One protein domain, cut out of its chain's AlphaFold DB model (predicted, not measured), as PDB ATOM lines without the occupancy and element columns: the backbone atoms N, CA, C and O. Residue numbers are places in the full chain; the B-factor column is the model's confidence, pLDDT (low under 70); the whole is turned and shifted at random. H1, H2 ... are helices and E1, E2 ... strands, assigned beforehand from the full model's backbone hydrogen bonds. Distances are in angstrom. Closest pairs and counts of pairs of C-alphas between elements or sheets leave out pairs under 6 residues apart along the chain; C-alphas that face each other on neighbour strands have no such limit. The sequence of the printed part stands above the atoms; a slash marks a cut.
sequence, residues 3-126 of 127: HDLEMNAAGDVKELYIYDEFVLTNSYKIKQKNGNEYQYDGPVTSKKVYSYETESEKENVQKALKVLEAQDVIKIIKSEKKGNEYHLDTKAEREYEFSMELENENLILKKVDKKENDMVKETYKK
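Overview. This is residues 3 to 126 of the 127 residues of an uncharacterized protein of Listeria monocytogenes (UniProt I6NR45). One long, strongly twisted antiparallel sheet makes two wings joined through the long strand E2: E2's first part lies with E1, E4, E6 and E5 in one wing, which has the single helix H1 over one face, and E2's last part pairs with E3, from which E7, E8 and E9 continue the other wing. The first printed residues bridge the two wings, residues 3 to 4 pairing with E9 and residues 6 to 7 with E1. The printed part has 124 residues, with nine named strands and one named helix in the order E1 E2 E3 E4 H1 E5 E6 E7 E8 E9, and its class is mostly strand. The sheet is branched at E2 and has no single order of strands. The outline is elongated, 52 by 32 by 22 A, and the whole is only just compact, close to loose, with a radius of gyration of the C-alphas of 16.4 A.

Along the chain. The printed part begins at His 3, and E1 runs over residues 12 to 18, from C-alpha 12 at (-25.814, -45.930, -10.460), for 20.1 A. E2, residues 23 to 34, is the longest strand by residues and measures 34.0 A from first to last C-alpha. E3 is short, residues 37 to 40, 9.5 A. E4 spans residues 45 to 51, 19.8 A. H1, residues 55 to 69, begins at C-alpha 55 at (-4.083, -15.718, -15.719) and measures 21.0 A. E5, residues 74 to 82, is 21.8 A long and bends by 67 degrees at residue 77. E6, residues 85 to 92, measures 21.9 A, E7, residues 96 to 103, 21.7 A, and E8, residues 106 to 113, 22.6 A. E9, residues 119 to 125, measures 19.9 A and ends at C-alpha 125 at (-22.997, -49.794, -25.240).

Arrangement. E2 has staggered pairing: with E1 over its residues 23 to 29, with E4 over 23 to 27, and with E3 over 30 to 34. E1 lies on one side of E2 and E4 on the other side. E1 and E2 are a hairpin, with N 15 and O 26 at 3.0 A; E2 and E4 are antiparallel, with N 25 and O 47 at 2.8 A. E4 has E6 on its other side, N 48 and O 88 being 2.8 A apart. E5 and E6 are a hairpin, with N 80 and O 87 at 2.9 A, and E5 is an edge strand. H1 is on the sheet at a height of 9.1 A, over E4, along the strands at 0 degrees to E4 on the local plane. The closest C-alphas of H1 and E4 are those of Val 61 and Tyr 50, 6.5 A apart. Every O i to N i+4 pair of H1 is within hydrogen-bond range. The hairpin E2 and E3 has N 31 and O 39 at 3.0 A, and E1 E2 E3 form a meander, each strand the antiparallel neighbour of the one before. E3 and E7 are antiparallel, with N 38 and O 100 at 2.9 A. E7 E8 E9 form a second meander, with N 99 and O 110 at 3.0 A and N 109 and O 122 at 2.8 A. E6 and E7 are apart, though they follow each other in the chain.

Size, cuts and confidence. The two C-alphas farthest apart are those of Gly 35 and Glu 55, at 53.2 A, while those of His 3 and Lys 126 are 10.0 A apart. The printed part has no cut, and the links between its named elements are tight. The mean pLDDT of the printed part is 79.3; 23 residues are under 70, among them residues 3 to 6, 41 to 44, 93 to 97 and 112 to 117.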
ATOM      1  N   HIS A   3     -21.099 -43.219 -26.223       59.44
ATOM      2  CA  HIS A   3     -20.493 -42.939 -24.925       59.44
ATOM      3  C   HIS A   3     -20.444 -44.246 -24.126       59.44
ATOM      4  O   HIS A   3     -21.398 -45.026 -24.159       59.44
ATOM      5  N   ASP A   4     -19.321 -44.522 -23.467       53.31
ATOM      6  CA  ASP A   4     -19.214 -45.670 -22.568       53.31
ATOM      7  C   ASP A   4     -19.919 -45.322 -21.256       53.31
ATOM      8  O   ASP A   4     -19.641 -44.292 -20.638       53.31
ATOM      9  N   LEU A   5     -20.873 -46.161 -20.859       61.53
ATOM     10  CA  LEU A   5     -21.700 -45.951 -19.678       61.53
ATOM     11  C   LEU A   5     -21.294 -46.975 -18.621       61.53
ATOM     12  O   LEU A   5     -21.663 -48.145 -18.695       61.53
ATOM     13  N   GLU A   6     -20.509 -46.538 -17.636       64.50
ATOM     14  CA  GLU A   6     -20.166 -47.377 -16.490       64.50
ATOM     15  C   GLU A   6     -21.346 -47.413 -15.514       64.50
ATOM     16  O   GLU A   6     -21.671 -46.419 -14.856       64.50
ATOM     17  N   MET A   7     -21.997 -48.573 -15.431       71.31
ATOM     18  CA  MET A   7     -23.101 -48.834 -14.513       71.31
ATOM     19  C   MET A   7     -22.655 -49.813 -13.429       71.31
ATOM     20  O   MET A   7     -22.170 -50.906 -13.718       71.31
ATOM     21  N   ASN A   8     -22.867 -49.456 -12.163       71.25
ATOM     22  CA  ASN A   8     -22.647 -50.396 -11.065       71.25
ATOM     23  C   ASN A   8     -23.848 -51.354 -10.883       71.25
ATOM     24  O   ASN A   8     -24.944 -51.131 -11.397       71.25
ATOM     25  N   ALA A   9     -23.683 -52.409 -10.079       69.38
ATOM     26  CA  ALA A   9     -24.755 -53.379  -9.804       69.38
ATOM     27  C   ALA A   9     -26.011 -52.770  -9.135       69.38
ATOM     28  O   ALA A   9     -27.072 -53.389  -9.136       69.38
ATOM     29  N   ALA A  10     -25.908 -51.564  -8.566       72.81
ATOM     30  CA  ALA A  10     -27.015 -50.834  -7.956       72.81
ATOM     31  C   ALA A  10     -27.751 -49.903  -8.943       72.81
ATOM     32  O   ALA A  10     -28.688 -49.205  -8.527       72.81
ATOM     33  N   GLY A  11     -27.344 -49.891 -10.218       69.75
ATOM     34  CA  GLY A  11     -27.903 -49.042 -11.268       69.75
ATOM     35  C   GLY A  11     -27.454 -47.584 -11.191       69.75
ATOM     36  O   GLY A  11     -28.109 -46.726 -11.777       69.75
ATOM     37  N   ASP A  12     -26.393 -47.272 -10.444       76.81
ATOM     38  CA  ASP A  12     -25.814 -45.930 -10.460       76.81
ATOM     39  C   ASP A  12     -24.866 -45.802 -11.647       76.81
ATOM     40  O   ASP A  12     -24.037 -46.679 -11.906       76.81
ATOM     41  N   VAL A  13     -25.006 -44.684 -12.344       76.06
ATOM     42  CA  VAL A  13     -24.282 -44.364 -13.561       76.06
ATOM     43  C   VAL A  13     -23.500 -43.086 -13.343       76.06
ATOM     44  O   VAL A  13     -24.009 -42.111 -12.773       76.06
ATOM     45  N   LYS A  14     -22.261 -43.092 -13.824       77.00
ATOM     46  CA  LYS A  14     -21.388 -41.928 -13.818       77.00
ATOM     47  C   LYS A  14     -20.872 -41.681 -15.226       77.00
ATOM     48  O   LYS A  14     -20.156 -42.506 -15.776       77.00
ATOM     49  N   GLU A  15     -21.200 -40.520 -15.774       76.25
ATOM     50  CA  GLU A  15     -20.676 -40.086 -17.067       76.25
ATOM     51  C   GLU A  15     -19.673 -38.966 -16.871       76.25
ATOM     52  O   GLU A  15     -19.930 -38.029 -16.111       76.25
ATOM     53  N   LEU A  16     -18.552 -39.051 -17.579       77.75
ATOM     54  CA  LEU A  16     -17.499 -38.051 -17.571       77.75
ATOM     55  C   LEU A  16     -17.366 -37.438 -18.963       77.75
ATOM     56  O   LEU A  16     -17.130 -38.147 -19.936       77.75
ATOM     57  N   TYR A  17     -17.450 -36.116 -19.033       77.56
ATOM     58  CA  TYR A  17     -17.162 -35.339 -20.230       77.56
ATOM     59  C   TYR A  17     -15.990 -34.412 -19.935       77.56
ATOM     60  O   TYR A  17     -15.969 -33.732 -18.907       77.56
ATOM     61  N   ILE A  18     -15.019 -34.398 -20.840       78.94
ATOM     62  CA  ILE A  18     -13.859 -33.514 -20.774       78.94
ATOM     63  C   ILE A  18     -14.048 -32.475 -21.872       78.94
ATOM     64  O   ILE A  18     -14.046 -32.816 -23.053       78.94
ATOM     65  N   TYR A  19     -14.267 -31.234 -21.459       78.19
ATOM     66  CA  TYR A  19     -14.268 -30.064 -22.325       78.19
ATOM     67  C   TYR A  19     -12.938 -29.338 -22.166       78.19
ATOM     68  O   TYR A  19     -12.277 -29.473 -21.133       78.19
ATOM     69  N   ASP A  20     -12.580 -28.534 -23.162       79.50
ATOM     70  CA  ASP A  20     -11.353 -27.740 -23.125       79.50
ATOM     71  C   ASP A  20     -11.323 -26.809 -21.898       79.50
ATOM     72  O   ASP A  20     -10.263 -26.578 -21.325       79.50
ATOM     73  N   GLU A  21     -12.484 -26.313 -21.444       81.56
ATOM     74  CA  GLU A  21     -12.563 -25.392 -20.303       81.56
ATOM     75  C   GLU A  21     -12.893 -26.054 -18.956       81.56
ATOM     76  O   GLU A  21     -12.688 -25.435 -17.907       81.56
ATOM     77  N   PHE A  22     -13.470 -27.261 -18.948       84.56
ATOM     78  CA  PHE A  22     -13.900 -27.920 -17.712       84.56
ATOM     79  C   PHE A  22     -14.164 -29.414 -17.856       84.56
ATOM     80  O   PHE A  22     -14.483 -29.938 -18.919       84.56
ATOM     81  N   VAL A  23     -14.152 -30.096 -16.718       86.94
ATOM     82  CA  VAL A  23     -14.592 -31.483 -16.600       86.94
ATOM     83  C   VAL A  23     -16.009 -31.521 -16.031       86.94
ATOM     84  O   VAL A  23     -16.276 -30.948 -14.972       86.94
ATOM     85  N   LEU A  24     -16.923 -32.212 -16.711       85.69
ATOM     86  CA  LEU A  24     -18.302 -32.446 -16.278       85.69
ATOM     87  C   LEU A  24     -18.487 -33.905 -15.878       85.69
ATOM     88  O   LEU A  24     -18.278 -34.806 -16.682       85.69
ATOM     89  N   THR A  25     -18.955 -34.140 -14.660       86.12
ATOM     90  CA  THR A  25     -19.419 -35.452 -14.213       86.12
ATOM     91  C   THR A  25     -20.920 -35.416 -13.965       86.12
ATOM     92  O   THR A  25     -21.373 -34.715 -13.060       86.12
ATOM     93  N   ASN A  26     -21.690 -36.206 -14.708       80.12
ATOM     94  CA  ASN A  26     -23.101 -36.438 -14.411       80.12
ATOM     95  C   ASN A  26     -23.248 -37.707 -13.579       80.12
ATOM     96  O   ASN A  26     -22.553 -38.700 -13.805       80.12
ATOM     97  N   SER A  27     -24.149 -37.682 -12.602       77.44
ATOM     98  CA  SER A  27     -24.485 -38.869 -11.821       77.44
ATOM     99  C   SER A  27     -25.988 -39.048 -11.768       77.44
ATOM    100  O   SER A  27     -26.743 -38.116 -11.474       77.44
ATOM    101  N   TYR A  28     -26.422 -40.260 -12.071       77.19
ATOM    102  CA  TYR A  28     -27.829 -40.605 -12.099       77.19
ATOM    103  C   TYR A  28     -28.039 -42.068 -11.755       77.19
ATOM    104  O   TYR A  28     -27.106 -42.869 -11.745       77.19
ATOM    105  N   LYS A  29     -29.286 -42.402 -11.439       76.69
ATOM    106  CA  LYS A  29     -29.694 -43.763 -11.129       76.69
ATOM    107  C   LYS A  29     -30.667 -44.228 -12.194       76.69
ATOM    108  O   LYS A  29     -31.662 -43.553 -12.446       76.69
ATOM    109  N   ILE A  30     -30.384 -45.380 -12.779       78.69
ATOM    110  CA  ILE A  30     -31.308 -46.084 -13.657       78.69
ATOM    111  C   ILE A  30     -31.824 -47.337 -12.965       78.69
ATOM    112  O   ILE A  30     -31.110 -48.009 -12.218       78.69
ATOM    113  N   LYS A  31     -33.100 -47.643 -13.179       77.88
ATOM    114  CA  LYS A  31     -33.737 -48.853 -12.649       77.88
ATOM    115  C   LYS A  31     -34.508 -49.537 -13.758       77.88
ATOM    116  O   LYS A  31     -35.306 -48.895 -14.430       77.88
ATOM    117  N   GLN A  32     -34.312 -50.839 -13.930       79.38
ATOM    118  CA  GLN A  32     -35.150 -51.606 -14.846       79.38
ATOM    119  C   GLN A  32     -36.596 -51.586 -14.337       79.38
ATOM    120  O   GLN A  32     -36.846 -51.880 -13.166       79.38
ATOM    121  N   LYS A  33     -37.533 -51.206 -15.206       81.62
ATOM    122  CA  LYS A  33     -38.955 -51.098 -14.872       81.62
ATOM    123  C   LYS A  33     -39.721 -52.321 -15.360       81.62
ATOM    124  O   LYS A  33     -40.383 -52.979 -14.562       81.62
ATOM    125  N   ASN A  34     -39.623 -52.631 -16.653       77.75
ATOM    126  CA  ASN A  34     -40.293 -53.779 -17.260       77.75
ATOM    127  C   ASN A  34     -39.610 -54.190 -18.569       77.75
ATOM    128  O   ASN A  34     -39.478 -53.365 -19.467       77.75
ATOM    129  N   GLY A  35     -39.212 -55.458 -18.709       83.75
ATOM    130  CA  GLY A  35     -38.562 -55.953 -19.927       83.75
ATOM    131  C   GLY A  35     -37.363 -55.086 -20.325       83.75
ATOM    132  O   GLY A  35     -36.383 -55.019 -19.586       83.75
ATOM    133  N   ASN A  36     -37.475 -54.397 -21.461       84.06
ATOM    134  CA  ASN A  36     -36.436 -53.518 -22.004       84.06
ATOM    135  C   ASN A  36     -36.563 -52.049 -21.560       84.06
ATOM    136  O   ASN A  36     -35.750 -51.231 -21.978       84.06
ATOM    137  N   GLU A  37     -37.551 -51.692 -20.739       81.19
ATOM    138  CA  GLU A  37     -37.738 -50.324 -20.248       81.19
ATOM    139  C   GLU A  37     -36.941 -50.063 -18.971       81.19
ATOM    140  O   GLU A  37     -37.029 -50.808 -17.983       81.19
ATOM    141  N   TYR A  38     -36.227 -48.939 -18.962       80.56
ATOM    142  CA  TYR A  38     -35.471 -48.445 -17.822       80.56
ATOM    143  C   TYR A  38     -36.024 -47.085 -17.393       80.56
ATOM    144  O   TYR A  38     -36.198 -46.167 -18.194       80.56
ATOM    145  N   GLN A  39     -36.303 -46.952 -16.100       76.25
ATOM    146  CA  GLN A  39     -36.578 -45.666 -15.487       76.25
ATOM    147  C   GLN A  39     -35.269 -44.885 -15.382       76.25
ATOM    148  O   GLN A  39     -34.313 -45.353 -14.759       76.25
ATOM    149  N   TYR A  40     -35.266 -43.697 -15.977       73.38
ATOM    150  CA  TYR A  40     -34.201 -42.711 -15.901       73.38
ATOM    151  C   TYR A  40     -34.828 -41.364 -15.539       73.38
ATOM    152  O   TYR A  40     -35.560 -40.784 -16.334       73.38
ATOM    153  N   ASP A  41     -34.549 -40.877 -14.332       66.81
ATOM    154  CA  ASP A  41     -35.144 -39.638 -13.811       66.81
ATOM    155  C   ASP A  41     -34.277 -38.391 -14.120       66.81
ATOM    156  O   ASP A  41     -34.453 -37.337 -13.509       66.81
ATOM    157  N   GLY A  42     -33.324 -38.501 -15.057       63.09
ATOM    158  CA  GLY A  42     -32.346 -37.451 -15.371       63.09
ATOM    159  C   GLY A  42     -31.140 -37.408 -14.415       63.09
ATOM    160  O   GLY A  42     -31.095 -38.134 -13.415       63.09
ATOM    161  N   PRO A  43     -30.127 -36.559 -14.687       62.38
ATOM    162  CA  PRO A  43     -29.075 -36.272 -13.720       62.38
ATOM    163  C   PRO A  43     -29.674 -35.556 -12.510       62.38
ATOM    164  O   PRO A  43     -30.175 -34.436 -12.606       62.38
ATOM    165  N   VAL A  44     -29.599 -36.204 -11.347       64.06
ATOM    166  CA  VAL A  44     -30.035 -35.603 -10.076       64.06
ATOM    167  C   VAL A  44     -29.118 -34.430  -9.728       64.06
ATOM    168  O   VAL A  44     -29.582 -33.411  -9.209       64.06
ATOM    169  N   THR A  45     -27.830 -34.576 -10.049       72.00
ATOM    170  CA  THR A  45     -26.776 -33.580  -9.875       72.00
ATOM    171  C   THR A  45     -25.664 -33.756 -10.917       72.00
ATOM    172  O   THR A  45     -25.370 -34.862 -11.377       72.00
ATOM    173  N   SER A  46     -25.018 -32.646 -11.260       84.38
ATOM    174  CA  SER A  46     -23.870 -32.569 -12.163       84.38
ATOM    175  C   SER A  46     -22.730 -31.838 -11.467       84.38
ATOM    176  O   SER A  46     -22.934 -30.739 -10.952       84.38
ATOM    177  N   LYS A  47     -21.527 -32.411 -11.480       89.12
ATOM    178  CA  LYS A  47     -20.317 -31.779 -10.945       89.12
ATOM    179  C   LYS A  47     -19.500 -31.181 -12.077       89.12
ATOM    180  O   LYS A  47     -19.199 -31.887 -13.033       89.12
ATOM    181  N   LYS A  48     -19.131 -29.910 -11.971       90.38
ATOM    182  CA  LYS A  48     -18.254 -29.217 -12.918       90.38
ATOM    183  C   LYS A  48     -16.979 -28.796 -12.209       90.38
ATOM    184  O   LYS A  48     -17.052 -28.172 -11.152       90.38
ATOM    185  N   VAL A  49     -15.834 -29.132 -12.787       91.69
ATOM    186  CA  VAL A  49     -14.520 -28.721 -12.290       91.69
ATOM    187  C   VAL A  49     -13.833 -27.910 -13.375       91.69
ATOM    188  O   VAL A  49     -13.535 -28.437 -14.444       91.69
ATOM    189  N   TYR A  50     -13.613 -26.632 -13.095       92.12
ATOM    190  CA  TYR A  50     -12.856 -25.725 -13.948       92.12
ATOM    191  C   TYR A  50     -11.464 -25.554 -13.353       92.12
ATOM    192  O   TYR A  50     -11.357 -25.156 -12.191       92.12
ATOM    193  N   SER A  51     -10.424 -25.795 -14.139       91.00
ATOM    194  CA  SER A  51      -9.029 -25.647 -13.712       91.00
ATOM    195  C   SER A  51      -8.314 -24.650 -14.623       91.00
ATOM    196  O   SER A  51      -8.695 -24.479 -15.778       91.00
ATOM    197  N   TYR A  52      -7.313 -23.951 -14.094       91.25
ATOM    198  CA  TYR A  52      -6.499 -23.002 -14.857       91.25
ATOM    199  C   TYR A  52      -5.053 -23.005 -14.366       91.25
ATOM    200  O   TYR A  52      -4.788 -23.210 -13.180       91.25
ATOM    201  N   GLU A  53      -4.113 -22.717 -15.260       92.00
ATOM    202  CA  GLU A  53      -2.686 -22.613 -14.935       92.00
ATOM    203  C   GLU A  53      -2.151 -21.196 -15.181       92.00
ATOM    204  O   GLU A  53      -1.229 -20.743 -14.500       92.00
ATOM    205  N   THR A  54      -2.778 -20.460 -16.098       91.38
ATOM    206  CA  THR A  54      -2.418 -19.092 -16.488       91.38
ATOM    207  C   THR A  54      -3.489 -18.072 -16.088       91.38
ATOM    208  O   THR A  54      -4.663 -18.398 -15.896       91.38
ATOM    209  N   GLU A  55      -3.114 -16.791 -16.001       90.12
ATOM    210  CA  GLU A  55      -4.083 -15.718 -15.719       90.12
ATOM    211  C   GLU A  55      -5.111 -15.541 -16.854       90.12
ATOM    212  O   GLU A  55      -6.272 -15.244 -16.582       90.12
ATOM    213  N   SER A  56      -4.742 -15.807 -18.112       86.88
ATOM    214  CA  SER A  56      -5.693 -15.807 -19.234       86.88
ATOM    215  C   SER A  56      -6.744 -16.914 -19.116       86.88
ATOM    216  O   SER A  56      -7.930 -16.669 -19.338       86.88
ATOM    217  N   GLU A  57      -6.342 -18.126 -18.729       90.06
ATOM    218  CA  GLU A  57      -7.279 -19.237 -18.506       90.06
ATOM    219  C   GLU A  57      -8.189 -18.950 -17.316       90.06
ATOM    220  O   GLU A  57      -9.394 -19.174 -17.381       90.06
ATOM    221  N   LYS A  58      -7.638 -18.370 -16.248       90.00
ATOM    222  CA  LYS A  58      -8.404 -17.941 -15.079       90.00
ATOM    223  C   LYS A  58      -9.489 -16.929 -15.437       90.00
ATOM    224  O   LYS A  58     -10.617 -17.062 -14.962       90.00
ATOM    225  N   GLU A  59      -9.179 -15.929 -16.264       90.19
ATOM    226  CA  GLU A  59     -10.185 -14.980 -16.755       90.19
ATOM    227  C   GLU A  59     -11.275 -15.679 -17.575       90.19
ATOM    228  O   GLU A  59     -12.458 -15.359 -17.424       90.19
ATOM    229  N   ASN A  60     -10.904 -16.649 -18.412       88.50
ATOM    230  CA  ASN A  60     -11.861 -17.429 -19.197       88.50
ATOM    231  C   ASN A  60     -12.771 -18.279 -18.301       88.50
ATOM    232  O   ASN A  60     -13.993 -18.224 -18.454       88.50
ATOM    233  N   VAL A  61     -12.205 -18.969 -17.309       89.12
ATOM    234  CA  VAL A  61     -12.963 -19.713 -16.295       89.12
ATOM    235  C   VAL A  61     -13.936 -18.784 -15.570       89.12
ATOM    236  O   VAL A  61     -15.118 -19.096 -15.464       89.12
ATOM    237  N   GLN A  62     -13.502 -17.597 -15.138       89.38
ATOM    238  CA  GLN A  62     -14.393 -16.636 -14.475       89.38
ATOM    239  C   GLN A  62     -15.539 -16.152 -15.374       89.38
ATOM    240  O   GLN A  62     -16.655 -15.959 -14.885       89.38
ATOM    241  N   LYS A  63     -15.298 -15.960 -16.675       89.25
ATOM    242  CA  LYS A  63     -16.359 -15.622 -17.638       89.25
ATOM    243  C   LYS A  63     -17.349 -16.777 -17.792       89.25
ATOM    244  O   LYS A  63     -18.552 -16.538 -17.722       89.25
ATOM    245  N   ALA A  64     -16.861 -18.008 -17.935       86.94
ATOM    246  CA  ALA A  64     -17.703 -19.199 -18.040       86.94
ATOM    247  C   ALA A  64     -18.577 -19.400 -16.789       86.94
ATOM    248  O   ALA A  64     -19.777 -19.650 -16.910       86.94
ATOM    249  N   LEU A  65     -18.006 -19.212 -15.594       88.38
ATOM    250  CA  LEU A  65     -18.735 -19.292 -14.324       88.38
ATOM    251  C   LEU A  65     -19.870 -18.261 -14.251       88.38
ATOM    252  O   LEU A  65     -20.995 -18.625 -13.919       88.38
ATOM    253  N   LYS A  66     -19.621 -17.004 -14.646       87.75
ATOM    254  CA  LYS A  66     -20.657 -15.953 -14.681       87.75
ATOM    255  C   LYS A  66     -21.790 -16.265 -15.654       87.75
ATOM    256  O   LYS A  66     -22.948 -16.001 -15.349       87.75
ATOM    257  N   VAL A  67     -21.470 -16.808 -16.831       85.88
ATOM    258  CA  VAL A  67     -22.493 -17.227 -17.804       85.88
ATOM    259  C   VAL A  67     -23.358 -18.333 -17.210       85.88
ATOM    260  O   VAL A  67     -24.573 -18.297 -17.367       85.88
ATOM    261  N   LEU A  68     -22.751 -19.288 -16.507       82.81
ATOM    262  CA  LEU A  68     -23.471 -20.382 -15.867       82.81
ATOM    263  C   LEU A  68     -24.379 -19.898 -14.729       82.81
ATOM    264  O   LEU A  68     -25.515 -20.349 -14.644       82.81
ATOM    265  N   GLU A  69     -23.913 -18.968 -13.897       80.44
ATOM    266  CA  GLU A  69     -24.720 -18.334 -12.841       80.44
ATOM    267  C   GLU A  69     -25.918 -17.547 -13.394       80.44
ATOM    268  O   GLU A  69     -26.936 -17.429 -12.720       80.44
ATOM    269  N   ALA A  70     -25.810 -17.028 -14.620       83.56
ATOM    270  CA  ALA A  70     -26.881 -16.294 -15.291       83.56
ATOM    271  C   ALA A  70     -27.899 -17.199 -16.012       83.56
ATOM    272  O   ALA A  70     -28.887 -16.696 -16.549       83.56
ATOM    273  N   GLN A  71     -27.669 -18.514 -16.078       78.56
ATOM    274  CA  GLN A  71     -28.607 -19.444 -16.703       78.56
ATOM    275  C   GLN A  71     -29.688 -19.873 -15.706       78.56
ATOM    276  O   GLN A  71     -29.453 -20.746 -14.877       78.56
ATOM    277  N   ASP A  72     -30.915 -19.375 -15.889       71.06
ATOM    278  CA  ASP A  72     -32.096 -19.741 -15.076       71.06
ATOM    279  C   ASP A  72     -32.403 -21.249 -15.050       71.06
ATOM    280  O   ASP A  72     -33.155 -21.748 -14.222       71.06
ATOM    281  N   VAL A  73     -31.832 -21.997 -15.990       74.31
ATOM    282  CA  VAL A  73     -32.064 -23.430 -16.175       74.31
ATOM    283  C   VAL A  73     -31.111 -24.309 -15.362       74.31
ATOM    284  O   VAL A  73     -31.263 -25.535 -15.366       74.31
ATOM    285  N   ILE A  74     -30.133 -23.711 -14.674       76.94
ATOM    286  CA  ILE A  74     -29.149 -24.403 -13.840       76.94
ATOM    287  C   ILE A  74     -29.161 -23.800 -12.437       76.94
ATOM    288  O   ILE A  74     -28.801 -22.648 -12.227       76.94
ATOM    289  N   LYS A  75     -29.462 -24.628 -11.441       83.31
ATOM    290  CA  LYS A  75     -29.292 -24.278 -10.033       83.31
ATOM    291  C   LYS A  75     -27.925 -24.725  -9.536       83.31
ATOM    292  O   LYS A  75     -27.606 -25.913  -9.597       83.31
ATOM    293  N   ILE A  76     -27.144 -23.809  -8.968       85.00
ATOM    294  CA  ILE A  76     -25.924 -24.155  -8.227       85.00
ATOM    295  C   ILE A  76     -26.321 -24.627  -6.823       85.00
ATOM    296  O   ILE A  76     -26.956 -23.900  -6.064       85.00
ATOM    297  N   ILE A  77     -25.953 -25.860  -6.481       87.81
ATOM    298  CA  ILE A  77     -26.181 -26.467  -5.163       87.81
ATOM    299  C   ILE A  77     -24.984 -26.208  -4.250       87.81
ATOM    300  O   ILE A  77     -25.152 -25.928  -3.063       87.81
ATOM    301  N   LYS A  78     -23.771 -26.313  -4.798       88.12
ATOM    302  CA  LYS A  78     -22.525 -26.114  -4.060       88.12
ATOM    303  C   LYS A  78     -21.499 -25.433  -4.955       88.12
ATOM    304  O   LYS A  78     -21.401 -25.761  -6.132       88.12
ATOM    305  N   SER A  79     -20.721 -24.524  -4.377       90.44
ATOM    306  CA  SER A  79     -19.577 -23.886  -5.026       90.44
ATOM    307  C   SER A  79     -18.405 -23.846  -4.055       90.44
ATOM    308  O   SER A  79     -18.559 -23.408  -2.913       90.44
ATOM    309  N   GLU A  80     -17.246 -24.344  -4.479       93.62
ATOM    310  CA  GLU A  80     -16.013 -24.295  -3.697       93.62
ATOM    311  C   GLU A  80     -14.796 -24.029  -4.590       93.62
ATOM    312  O   GLU A  80     -14.683 -24.553  -5.698       93.62
ATOM    313  N   LYS A  81     -13.859 -23.216  -4.093       91.81
ATOM    314  CA  LYS A  81     -12.561 -22.989  -4.735       91.81
ATOM    315  C   LYS A  81     -11.486 -23.796  -4.015       91.81
ATOM    316  O   LYS A  81     -11.352 -23.686  -2.796       91.81
ATOM    317  N   LYS A  82     -10.695 -24.565  -4.763       92.25
ATOM    318  CA  LYS A  82      -9.563 -25.350  -4.252       92.25
ATOM    319  C   LYS A  82      -8.317 -25.021  -5.060       92.25
ATOM    320  O   LYS A  82      -8.147 -25.510  -6.168       92.25
ATOM    321  N   GLY A  83      -7.457 -24.158  -4.522       93.06
ATOM    322  CA  GLY A  83      -6.284 -23.672  -5.252       93.06
ATOM    323  C   GLY A  83      -6.683 -23.020  -6.580       93.06
ATOM    324  O   GLY A  83      -7.425 -22.030  -6.589       93.06
ATOM    325  N   ASN A  84      -6.226 -23.611  -7.683       92.56
ATOM    326  CA  ASN A  84      -6.514 -23.156  -9.043       92.56
ATOM    327  C   ASN A  84      -7.734 -23.840  -9.680       92.56
ATOM    328  O   ASN A  84      -7.928 -23.760 -10.888       92.56
ATOM    329  N   GLU A  85      -8.577 -24.485  -8.877       93.50
ATOM    330  CA  GLU A  85      -9.780 -25.156  -9.355       93.50
ATOM    331  C   GLU A  85     -11.049 -24.540  -8.763       93.50
ATOM    332  O   GLU A  85     -11.096 -24.167  -7.584       93.50
ATOM    333  N   TYR A  86     -12.106 -24.490  -9.572       92.56
ATOM    334  CA  TYR A  86     -13.469 -24.162  -9.167       92.56
ATOM    335  C   TYR A  86     -14.358 -25.391  -9.332       92.56
ATOM    336  O   TYR A  86     -14.526 -25.903 -10.437       92.56
ATOM    337  N   HIS A  87     -14.931 -25.851  -8.224       93.62
ATOM    338  CA  HIS A  87     -15.771 -27.041  -8.149       93.62
ATOM    339  C   HIS A  87     -17.211 -26.598  -7.911       93.62
ATOM    340  O   HIS A  87     -17.515 -25.960  -6.899       93.62
ATOM    341  N   LEU A  88     -18.095 -26.945  -8.837       90.62
ATOM    342  CA  LEU A  88     -19.516 -26.639  -8.767       90.62
ATOM    343  C   LEU A  88     -20.336 -27.922  -8.781       90.62
ATOM    344  O   LEU A  88     -20.227 -28.707  -9.720       90.62
ATOM    345  N   ASP A  89     -21.232 -28.078  -7.813       89.38
ATOM    346  CA  ASP A  89     -22.333 -29.030  -7.918       89.38
ATOM    347  C   ASP A  89     -23.564 -28.269  -8.408       89.38
ATOM    348  O   ASP A  89     -23.970 -27.260  -7.826       89.38
ATOM    349  N   THR A  90     -24.170 -28.756  -9.480       85.06
ATOM    350  CA  THR A  90     -25.302 -28.125 -10.160       85.06
ATOM    351  C   THR A  90     -26.452 -29.108 -10.324       85.06
ATOM    352  O   THR A  90     -26.257 -30.323 -10.300       85.06
ATOM    353  N   LYS A  91     -27.663 -28.588 -10.494       81.75
ATOM    354  CA  LYS A  91     -28.853 -29.356 -10.853       81.75
ATOM    355  C   LYS A  91     -29.617 -28.605 -11.930       81.75
ATOM    356  O   LYS A  91     -29.823 -27.401 -11.808       81.75
ATOM    357  N   ALA A  92     -30.017 -29.307 -12.981       73.94
ATOM    358  CA  ALA A  92     -30.868 -28.721 -14.006       73.94
ATOM    359  C   ALA A  92     -32.270 -28.468 -13.428       73.94
ATOM    360  O   ALA A  92     -32.839 -29.352 -12.786       73.94
ATOM    361  N   GLU A  93     -32.820 -27.274 -13.655       69.56
ATOM    362  CA  GLU A  93     -34.221 -26.949 -13.338       69.56
ATOM    363  C   GLU A  93     -35.149 -27.079 -14.567       69.56
ATOM    364  O   GLU A  93     -36.354 -26.895 -14.442       69.56
ATOM    365  N   ARG A  94     -34.630 -27.445 -15.754       64.69
ATOM    366  CA  ARG A  94     -35.472 -27.739 -16.934       64.69
ATOM    367  C   ARG A  94     -36.300 -29.012 -16.745       64.69
ATOM    368  O   ARG A  94     -35.781 -30.048 -16.332       64.69
ATOM    369  N   GLU A  95     -37.554 -28.949 -17.191       58.25
ATOM    370  CA  GLU A  95     -38.435 -30.105 -17.386       58.25
ATOM    371  C   GLU A  95     -38.042 -30.878 -18.654       58.25
ATOM    372  O   GLU A  95     -38.728 -30.841 -19.676       58.25
ATOM    373  N   TYR A  96     -36.903 -31.564 -18.620       65.44
ATOM    374  CA  TYR A  96     -36.627 -32.586 -19.621       65.44
ATOM    375  C   TYR A  96     -37.442 -33.837 -19.303       65.44
ATOM    376  O   TYR A  96     -37.448 -34.308 -18.164       65.44
ATOM    377  N   GLU A  97     -38.106 -34.392 -20.314       69.12
ATOM    378  CA  GLU A  97     -38.621 -35.753 -20.235       69.12
ATOM    379  C   GLU A  97     -37.534 -36.718 -20.694       69.12
ATOM    380  O   GLU A  97     -36.953 -36.588 -21.775       69.12
ATOM    381  N   PHE A  98     -37.245 -37.675 -19.827       73.12
ATOM    382  CA  PHE A  98     -36.183 -38.639 -20.003       73.12
ATOM    383  C   PHE A  98     -36.787 -40.040 -20.111       73.12
ATOM    384  O   PHE A  98     -37.647 -40.418 -19.316       73.12
ATOM    385  N   SER A  99     -36.344 -40.820 -21.093       76.25
ATOM    386  CA  SER A  99     -36.696 -42.240 -21.201       76.25
ATOM    387  C   SER A  99     -35.508 -43.047 -21.698       76.25
ATOM    388  O   SER A  99     -34.697 -42.544 -22.477       76.25
ATOM    389  N   MET A 100     -35.391 -44.286 -21.224       83.12
ATOM    390  CA  MET A 100     -34.303 -45.174 -21.606       83.12
ATOM    391  C   MET A 100     -34.833 -46.573 -21.924       83.12
ATOM    392  O   MET A 100     -35.642 -47.129 -21.178       83.12
ATOM    393  N   GLU A 101     -34.375 -47.143 -23.036       84.88
ATOM    394  CA  GLU A 101     -34.787 -48.468 -23.510       84.88
ATOM    395  C   GLU A 101     -33.588 -49.291 -23.990       84.88
ATOM    396  O   GLU A 101     -32.606 -48.741 -24.481       84.88
ATOM    397  N   LEU A 102     -33.655 -50.614 -23.834       82.12
ATOM    398  CA  LEU A 102     -32.654 -51.542 -24.363       82.12
ATOM    399  C   LEU A 102     -33.040 -51.992 -25.778       82.12
ATOM    400  O   LEU A 102     -34.067 -52.648 -25.972       82.12
ATOM    401  N   GLU A 103     -32.179 -51.696 -26.748       81.44
ATOM    402  CA  GLU A 103     -32.323 -52.070 -28.153       81.44
ATOM    403  C   GLU A 103     -31.011 -52.683 -28.669       81.44
ATOM    404  O   GLU A 103     -29.963 -52.039 -28.657       81.44
ATOM    405  N   ASN A 104     -31.057 -53.938 -29.135       80.44
ATOM    406  CA  ASN A 104     -29.894 -54.653 -29.689       80.44
ATOM    407  C   ASN A 104     -28.646 -54.582 -28.784       80.44
ATOM    408  O   ASN A 104     -27.574 -54.193 -29.239       80.44
ATOM    409  N   GLU A 105     -28.814 -54.898 -27.493       78.81
ATOM    410  CA  GLU A 105     -27.771 -54.837 -26.445       78.81
ATOM    411  C   GLU A 105     -27.256 -53.422 -26.104       78.81
ATOM    412  O   GLU A 105     -26.439 -53.266 -25.196       78.81
ATOM    413  N   ASN A 106     -27.784 -52.378 -26.746       78.94
ATOM    414  CA  ASN A 106     -27.457 -50.986 -26.455       78.94
ATOM    415  C   ASN A 106     -28.560 -50.325 -25.628       78.94
ATOM    416  O   ASN A 106     -29.748 -50.544 -25.863       78.94
ATOM    417  N   LEU A 107     -28.174 -49.479 -24.677       79.75
ATOM    418  CA  LEU A 107     -29.102 -48.592 -23.983       79.75
ATOM    419  C   LEU A 107     -29.284 -47.322 -24.817       79.75
ATOM    420  O   LEU A 107     -28.315 -46.640 -25.147       79.75
ATOM    421  N   ILE A 108     -30.526 -47.007 -25.162       81.75
ATOM    422  CA  ILE A 108     -30.901 -45.812 -25.913       81.75
ATOM    423  C   ILE A 108     -31.525 -44.818 -24.946       81.75
ATOM    424  O   ILE A 108     -32.610 -45.063 -24.420       81.75
ATOM    425  N   LEU A 109     -30.856 -43.688 -24.731       79.69
ATOM    426  CA  LEU A 109     -31.411 -42.546 -24.016       79.69
ATOM    427  C   LEU A 109     -32.134 -41.629 -24.994       79.69
ATOM    428  O   LEU A 109     -31.576 -41.209 -26.008       79.69
ATOM    429  N   LYS A 110     -33.364 -41.262 -24.649       77.94
ATOM    430  CA  LYS A 110     -34.125 -40.209 -25.314       77.94
ATOM    431  C   LYS A 110     -34.335 -39.076 -24.317       77.94
ATOM    432  O   LYS A 110     -34.940 -39.273 -23.261       77.94
ATOM    433  N   LYS A 111     -33.840 -37.894 -24.673       75.38
ATOM    434  CA  LYS A 111     -34.036 -36.644 -23.941       75.38
ATOM    435  C   LYS A 111     -34.917 -35.730 -24.777       75.38
ATOM    436  O   LYS A 111     -34.547 -35.398 -25.902       75.38
ATOM    437  N   VAL A 112     -36.054 -35.321 -24.226       69.75
ATOM    438  CA  VAL A 112     -37.003 -34.419 -24.888       69.75
ATOM    439  C   VAL A 112     -37.066 -33.107 -24.116       69.75
ATOM    440  O   VAL A 112     -37.407 -33.098 -22.930       69.75
ATOM    441  N   ASP A 113     -36.722 -32.000 -24.773       68.38
ATOM    442  CA  ASP A 113     -36.997 -30.662 -24.249       68.38
ATOM    443  C   ASP A 113     -38.480 -30.349 -24.467       68.38
ATOM    444  O   ASP A 113     -38.915 -30.167 -25.601       68.38
ATOM    445  N   LYS A 114     -39.280 -30.284 -23.398       67.94
ATOM    446  CA  LYS A 114     -40.718 -29.997 -23.535       67.94
ATOM    447  C   LYS A 114     -41.016 -28.616 -24.104       67.94
ATOM    448  O   LYS A 114     -42.081 -28.419 -24.688       67.94
ATOM    449  N   LYS A 115     -40.123 -27.649 -23.893       69.44
ATOM    450  CA  LYS A 115     -40.333 -26.260 -24.303       69.44
ATOM    451  C   LYS A 115     -39.999 -26.067 -25.777       69.44
ATOM    452  O   LYS A 115     -40.698 -25.327 -26.461       69.44
ATOM    453  N   GLU A 116     -38.942 -26.722 -26.242       67.12
ATOM    454  CA  GLU A 116     -38.446 -26.590 -27.618       67.12
ATOM    455  C   GLU A 116     -38.921 -27.737 -28.530       67.12
ATOM    456  O   GLU A 116     -38.829 -27.632 -29.746       67.12
ATOM    457  N   ASN A 117     -39.510 -28.795 -27.955       67.75
ATOM    458  CA  ASN A 117     -39.925 -30.034 -28.628       67.75
ATOM    459  C   ASN A 117     -38.785 -30.720 -29.407       67.75
ATOM    460  O   ASN A 117     -39.019 -31.479 -30.350       67.75
ATOM    461  N   ASP A 118     -37.548 -30.464 -28.986       71.25
ATOM    462  CA  ASP A 118     -36.351 -31.062 -29.553       71.25
ATOM    463  C   ASP A 118     -36.017 -32.367 -28.829       71.25
ATOM    464  O   ASP A 118     -36.016 -32.452 -27.596       71.25
ATOM    465  N   MET A 119     -35.723 -33.404 -29.618       73.75
ATOM    466  CA  MET A 119     -35.356 -34.730 -29.131       73.75
ATOM    467  C   MET A 119     -33.898 -35.021 -29.459       73.75
ATOM    468  O   MET A 119     -33.507 -35.105 -30.624       73.75
ATOM    469  N   VAL A 120     -33.122 -35.287 -28.417       73.88
ATOM    470  CA  VAL A 120     -31.765 -35.817 -28.531       73.88
ATOM    471  C   VAL A 120     -31.802 -37.306 -28.205       73.88
ATOM    472  O   VAL A 120     -32.410 -37.723 -27.216       73.88
ATOM    473  N   LYS A 121     -31.174 -38.111 -29.068       75.94
ATOM    474  CA  LYS A 121     -30.992 -39.548 -28.860       75.94
ATOM    475  C   LYS A 121     -29.520 -39.857 -28.671       75.94
ATOM    476  O   LYS A 121     -28.703 -39.492 -29.515       75.94
ATOM    477  N   GLU A 122     -29.215 -40.577 -27.605       72.31
ATOM    478  CA  GLU A 122     -27.869 -41.038 -27.286       72.31
ATOM    479  C   GLU A 122     -27.880 -42.562 -27.160       72.31
ATOM    480  O   GLU A 122     -28.822 -43.156 -26.635       72.31
ATOM    481  N   THR A 123     -26.849 -43.202 -27.706       73.44
ATOM    482  CA  THR A 123     -26.696 -44.658 -27.704       73.44
ATOM    483  C   THR A 123     -25.487 -45.017 -26.863       73.44
ATOM    484  O   THR A 123     -24.381 -44.537 -27.121       73.44
ATOM    485  N   TYR A 124     -25.704 -45.904 -25.903       71.00
ATOM    486  CA  TYR A 124     -24.687 -46.409 -25.000       71.00
ATOM    487  C   TYR A 124     -24.535 -47.908 -25.196       71.00
ATOM    488  O   TYR A 124     -25.522 -48.649 -25.213       71.00
ATOM    489  N   LYS A 125     -23.291 -48.366 -25.302       67.69
ATOM    490  CA  LYS A 125     -22.997 -49.794 -25.240       67.69
ATOM    491  C   LYS A 125     -23.066 -50.230 -23.789       67.69
ATOM    492  O   LYS A 125     -22.415 -49.639 -22.929       67.69
ATOM    493  N   LYS A 126     -23.867 -51.254 -23.518       61.78
ATOM    494  CA  LYS A 126     -23.874 -51.897 -22.212       61.78
ATOM    495  C   LYS A 126     -22.638 -52.798 -22.133       61.78
ATOM    496  O   LYS A 126     -22.616 -53.831 -22.795       61.78
TER     497      LYS A 126